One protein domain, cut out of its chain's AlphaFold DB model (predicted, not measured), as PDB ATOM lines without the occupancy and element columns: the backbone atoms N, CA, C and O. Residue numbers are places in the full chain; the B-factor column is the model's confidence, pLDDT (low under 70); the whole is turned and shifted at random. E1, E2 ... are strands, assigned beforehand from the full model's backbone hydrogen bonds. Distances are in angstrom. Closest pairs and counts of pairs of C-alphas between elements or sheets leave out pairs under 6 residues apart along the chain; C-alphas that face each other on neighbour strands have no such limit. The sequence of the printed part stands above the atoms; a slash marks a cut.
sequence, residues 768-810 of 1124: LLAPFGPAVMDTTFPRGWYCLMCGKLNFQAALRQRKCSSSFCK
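AT A GLANCE: This is residues 768 to 810 of the 1124 residues of an uncharacterized protein of Hebeloma cylindrosporum h7 (UniProt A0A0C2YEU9). This is a small domain with little regular structure: one short hairpin of two strands, E1 and E2, between two long loop stretches. The first, residues 768 to 783, loops out to one end of the long axis around Thr 779; the second, residues 796 to 810, folds back near Arg 800 and ends towards the other end. The printed part has 43 residues, no named helix and an antiparallel sheet of order E1 - E2; the class is all strand, with 8 residues in named elements. It is compact, with a radius of gyration of the C-alphas of 10.4 A, and elongated, spanning 31 by 17 by 15 A.

IN THESE COORDINATES: Strand E1, residues 784 to 787, begins at C-alpha 784 (23.451, 4.450, -76.172) and measures 9.8 A. Strand E2, residues 792 to 795, measures 9.5 A and ends at C-alpha 795 (24.822, 7.878, -74.126).

HOW THE PARTS SIT: E1 and E2 form a hairpin with a tight link, antiparallel at 152 degrees. N 787 and O 792, 2.8 A apart, are within hydrogen-bond range.

THE WHOLE: The farthest C-alphas, of Thr 779 and Phe 808, are 31.3 A apart. The printed part has no cut, and no printed residue is under 70 in pLDDT.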
ATOM      1  N   LEU A 768      23.414  -0.838 -80.050       93.56
ATOM      2  CA  LEU A 768      24.163   0.417 -80.219       93.56
ATOM      3  C   LEU A 768      24.336   0.818 -81.694       93.56
ATOM      4  O   LEU A 768      24.573   1.993 -81.985       93.56
ATOM      5  N   LEU A 769      24.198  -0.150 -82.608       91.56
ATOM      6  CA  LEU A 769      24.118   0.054 -84.059       91.56
ATOM      7  C   LEU A 769      22.675   0.163 -84.567       91.56
ATOM      8  O   LEU A 769      22.463   0.415 -85.752       91.56
ATOM      9  N   ALA A 770      21.685  -0.017 -83.688       87.19
ATOM     10  CA  ALA A 770      20.282  -0.010 -84.064       87.19
ATOM     11  C   ALA A 770      19.912   1.279 -84.828       87.19
ATOM     12  O   ALA A 770      20.377   2.376 -84.452       87.19
ATOM     13  N   PRO A 771      19.063   1.158 -85.874       87.62
ATOM     14  CA  PRO A 771      18.588   2.298 -86.647       87.62
ATOM     15  C   PRO A 771      17.907   3.327 -85.739       87.62
ATOM     16  O   PRO A 771      17.583   3.059 -84.582       87.62
ATOM     17  N   PHE A 772      17.707   4.535 -86.258       91.19
ATOM     18  CA  PHE A 772      17.108   5.632 -85.506       91.19
ATOM     19  C   PHE A 772      16.128   6.383 -86.398       91.19
ATOM     20  O   PHE A 772      16.491   6.821 -87.486       91.19
ATOM     21  N   GLY A 773      14.878   6.473 -85.957       92.62
ATOM     22  CA  GLY A 773      13.773   6.990 -86.755       92.62
ATOM     23  C   GLY A 773      12.430   6.387 -86.326       92.62
ATOM     24  O   GLY A 773      12.397   5.556 -85.414       92.62
ATOM     25  N   PRO A 774      11.321   6.763 -86.988       90.12
ATOM     26  CA  PRO A 774       9.962   6.393 -86.571       90.12
ATOM     27  C   PRO A 774       9.668   4.886 -86.551       90.12
ATOM     28  O   PRO A 774       8.741   4.461 -85.875       90.12
ATOM     29  N   ALA A 775      10.455   4.077 -87.268       88.31
ATOM     30  CA  ALA A 775      10.327   2.617 -87.307       88.31
ATOM     31  C   ALA A 775      10.919   1.895 -86.075       88.31
ATOM     32  O   ALA A 775      10.792   0.678 -85.957       88.31
ATOM     33  N   VAL A 776      11.593   2.612 -85.168       87.12
ATOM     34  CA  VAL A 776      12.162   2.034 -83.940       87.12
ATOM     35  C   VAL A 776      11.094   1.996 -82.854       87.12
ATOM     36  O   VAL A 776      10.641   3.047 -82.402       87.12
ATOM     37  N   MET A 777      10.732   0.790 -82.412       86.75
ATOM     38  CA  MET A 777       9.785   0.590 -81.315       86.75
ATOM     39  C   MET A 777      10.315   1.168 -79.997       86.75
ATOM     40  O   MET A 777      11.482   1.013 -79.643       86.75
ATOM     41  N   ASP A 778       9.430   1.780 -79.216       87.31
ATOM     42  CA  ASP A 778       9.814   2.436 -77.961       87.31
ATOM     43  C   ASP A 778      10.225   1.448 -76.857       87.31
ATOM     44  O   ASP A 778      11.066   1.758 -76.012       87.31
ATOM     45  N   THR A 779       9.737   0.209 -76.940       84.81
ATOM     46  CA  THR A 779      10.186  -0.925 -76.118       84.81
ATOM     47  C   THR A 779      11.651  -1.304 -76.353       84.81
ATOM     48  O   THR A 779      12.279  -1.853 -75.448       84.81
ATOM     49  N   THR A 780      12.218  -0.989 -77.524       86.94
ATOM     50  CA  THR A 780      13.629  -1.225 -77.871       86.94
ATOM     51  C   THR A 780      14.459   0.063 -77.910       86.94
ATOM     52  O   THR A 780      15.596   0.049 -78.388       86.94
ATOM     53  N   PHE A 781      13.939   1.176 -77.371       90.31
ATOM     54  CA  PHE A 781      14.626   2.469 -77.387       90.31
ATOM     55  C   PHE A 781      16.009   2.385 -76.698       90.31
ATOM     56  O   PHE A 781      16.095   2.053 -75.508       90.31
ATOM     57  N   PRO A 782      17.113   2.675 -77.412       92.19
ATOM     58  CA  PRO A 782      18.443   2.264 -76.977       92.19
ATOM     59  C   PRO A 782      18.995   3.100 -75.811       92.19
ATOM     60  O   PRO A 782      18.652   4.268 -75.608       92.19
ATOM     61  N   ARG A 783      19.904   2.497 -75.033       93.56
ATOM     62  CA  ARG A 783      20.623   3.169 -73.930       93.56
ATOM     63  C   ARG A 783      21.749   4.076 -74.417       93.56
ATOM     64  O   ARG A 783      22.009   5.112 -73.814       93.56
ATOM     65  N   GLY A 784      22.387   3.703 -75.519       95.81
ATOM     66  CA  GLY A 784      23.451   4.450 -76.172       95.81
ATOM     67  C   GLY A 784      23.499   4.140 -77.657       95.81
ATOM     68  O   GLY A 784      22.710   3.342 -78.156       95.81
ATOM     69  N   TRP A 785      24.414   4.786 -78.364       96.50
ATOM     70  CA  TRP A 785      24.552   4.648 -79.809       96.50
ATOM     71  C   TRP A 785      25.982   4.941 -80.260       96.50
ATOM     72  O   TRP A 785      26.699   5.740 -79.651       96.50
ATOM     73  N   TYR A 786      26.396   4.289 -81.340       96.12
ATOM     74  CA  TYR A 786      27.712   4.467 -81.943       96.12
ATOM     75  C   TYR A 786      27.714   5.616 -82.963       96.12
ATOM     76  O   TYR A 786      26.881   5.667 -83.870       96.12
ATOM     77  N   CYS A 787      28.654   6.554 -82.835       95.00
ATOM     78  CA  CYS A 787      28.802   7.671 -83.762       95.00
ATOM     79  C   CYS A 787      29.782   7.339 -84.896       95.00
ATOM     80  O   CYS A 787      30.997   7.510 -84.761       95.00
ATOM     81  N   LEU A 788      29.213   6.971 -86.048       90.88
ATOM     82  CA  LEU A 788      29.902   6.644 -87.304       90.88
ATOM     83  C   LEU A 788      30.977   7.671 -87.742       90.88
ATOM     84  O   LEU A 788      31.957   7.287 -88.370       90.88
ATOM     85  N   MET A 789      30.847   8.959 -87.389       89.94
ATOM     86  CA  MET A 789      31.832  10.000 -87.751       89.94
ATOM     87  C   MET A 789      33.130   9.971 -86.930       89.94
ATOM     88  O   MET A 789      34.151  10.520 -87.362       89.94
ATOM     89  N   CYS A 790      33.098   9.431 -85.707       92.88
ATOM     90  CA  CYS A 790      34.200   9.612 -84.755       92.88
ATOM     91  C   CYS A 790      34.528   8.425 -83.849       92.88
ATOM     92  O   CYS A 790      35.464   8.545 -83.065       92.88
ATOM     93  N   GLY A 791      33.795   7.315 -83.928       94.25
ATOM     94  CA  GLY A 791      34.025   6.141 -83.085       94.25
ATOM     95  C   GLY A 791      33.419   6.231 -81.677       94.25
ATOM     96  O   GLY A 791      33.515   5.290 -80.889       94.25
ATOM     97  N   LYS A 792      32.780   7.353 -81.327       96.56
ATOM     98  CA  LYS A 792      32.264   7.570 -79.973       96.56
ATOM     99  C   LYS A 792      31.006   6.746 -79.696       96.56
ATOM    100  O   LYS A 792      29.984   6.918 -80.363       96.56
ATOM    101  N   LEU A 793      31.051   5.936 -78.647       97.38
ATOM    102  CA  LEU A 793      29.890   5.443 -77.917       97.38
ATOM    103  C   LEU A 793      29.309   6.611 -77.118       97.38
ATOM    104  O   LEU A 793      29.922   7.090 -76.168       97.38
ATOM    105  N   ASN A 794      28.141   7.086 -77.533       97.12
ATOM    106  CA  ASN A 794      27.428   8.173 -76.872       97.12
ATOM    107  C   ASN A 794      26.288   7.596 -76.037       97.12
ATOM    108  O   ASN A 794      25.555   6.716 -76.502       97.12
ATOM    109  N   PHE A 795      26.071   8.134 -74.840       96.50
ATOM    110  CA  PHE A 795      24.822   7.878 -74.126       96.50
ATOM    111  C   PHE A 795      23.637   8.433 -74.935       96.50
ATOM    112  O   PHE A 795      23.722   9.505 -75.543       96.50
ATOM    113  N   GLN A 796      22.501   7.730 -74.943       96.06
ATOM    114  CA  GLN A 796      21.258   8.233 -75.532       96.06
ATOM    115  C   GLN A 796      20.633   9.220 -74.531       96.06
ATOM    116  O   GLN A 796      19.647   8.919 -73.854       96.06
ATOM    117  N   ALA A 797      21.291  10.372 -74.379       95.62
ATOM    118  CA  ALA A 797      20.945  11.412 -73.420       95.62
ATOM    119  C   ALA A 797      19.657  12.138 -73.819       95.62
ATOM    120  O   ALA A 797      18.801  12.348 -72.970       95.62
ATOM    121  N   ALA A 798      19.492  12.462 -75.104       96.06
ATOM    122  CA  ALA A 798      18.289  13.103 -75.624       96.06
ATOM    123  C   ALA A 798      17.229  12.074 -76.060       96.06
ATOM    124  O   ALA A 798      17.551  11.039 -76.657       96.06
ATOM    125  N   LEU A 799      15.953  12.380 -75.828       96.12
ATOM    126  CA  LEU A 799      14.819  11.679 -76.436       96.12
ATOM    127  C   LEU A 799      14.697  12.085 -77.916       96.12
ATOM    128  O   LEU A 799      14.760  13.268 -78.226       96.12
ATOM    129  N   ARG A 800      14.541  11.117 -78.833       94.75
ATOM    130  CA  ARG A 800      14.406  11.301 -80.305       94.75
ATOM    131  C   ARG A 800      15.527  12.058 -81.043       94.75
ATOM    132  O   ARG A 800      15.442  12.183 -82.261       94.75
ATOM    133  N   GLN A 801      16.594  12.499 -80.373       94.88
ATOM    134  CA  GLN A 801      17.736  13.194 -80.994       94.88
ATOM    135  C   GLN A 801      19.048  12.414 -80.768       94.88
ATOM    136  O   GLN A 801      19.250  11.832 -79.704       94.88
ATOM    137  N   ARG A 802      19.967  12.401 -81.747       94.44
ATOM    138  CA  ARG A 802      21.321  11.812 -81.625       94.44
ATOM    139  C   ARG A 802      22.398  12.867 -81.914       94.44
ATOM    140  O   ARG A 802      22.920  12.954 -83.023       94.44
ATOM    141  N   LYS A 803      22.733  13.686 -80.911       93.50
ATOM    142  CA  LYS A 803      23.832  14.669 -80.980       93.50
ATOM    143  C   LYS A 803      25.094  14.074 -80.365       93.50
ATOM    144  O   LYS A 803      25.077  13.673 -79.205       93.50
ATOM    145  N   CYS A 804      26.175  13.991 -81.136       95.69
ATOM    146  CA  CYS A 804      27.433  13.446 -80.635       95.69
ATOM    147  C   CYS A 804      28.162  14.492 -79.782       95.69
ATOM    148  O   CYS A 804      28.424  15.596 -80.256       95.69
ATOM    149  N   SER A 805      28.544  14.135 -78.555       93.88
ATOM    150  CA  SER A 805      29.281  15.014 -77.630       93.88
ATOM    151  C   SER A 805      30.806  14.981 -77.837       93.88
ATOM    152  O   SER A 805      31.567  15.359 -76.952       93.88
ATOM    153  N   SER A 806      31.263  14.463 -78.980       95.19
ATOM    154  CA  SER A 806      32.665  14.440 -79.425       95.19
ATOM    155  C   SER A 806      33.103  15.812 -79.937       95.19
ATOM    156  O   SER A 806      32.352  16.447 -80.684       95.19
ATOM    157  N   SER A 807      34.325  16.254 -79.620       94.56
ATOM    158  CA  SER A 807      34.873  17.509 -80.160       94.56
ATOM    159  C   SER A 807      34.922  17.479 -81.694       94.56
ATOM    160  O   SER A 807      34.492  18.432 -82.344       94.56
ATOM    161  N   PHE A 808      35.287  16.328 -82.266       91.12
ATOM    162  CA  PHE A 808      35.325  16.037 -83.705       91.12
ATOM    163  C   PHE A 808      33.962  16.151 -84.406       91.12
ATOM    164  O   PHE A 808      33.901  16.256 -85.630       91.12
ATOM    165  N   CYS A 809      32.857  16.094 -83.658       93.56
ATOM    166  CA  CYS A 809      31.504  16.249 -84.195       93.56
ATOM    167  C   CYS A 809      30.910  17.640 -83.941       93.56
ATOM    168  O   CYS A 809      29.845  17.946 -84.475       93.56
ATOM    169  N   LYS A 810      31.572  18.495 -83.155       92.25
ATOM    170  CA  LYS A 810      31.064  19.819 -82.797       92.25
ATOM    171  C   LYS A 810      30.973  20.715 -84.038       92.25
ATOM    172  O   LYS A 810      31.949  20.890 -84.756       92.25
TER     173      LYS A 810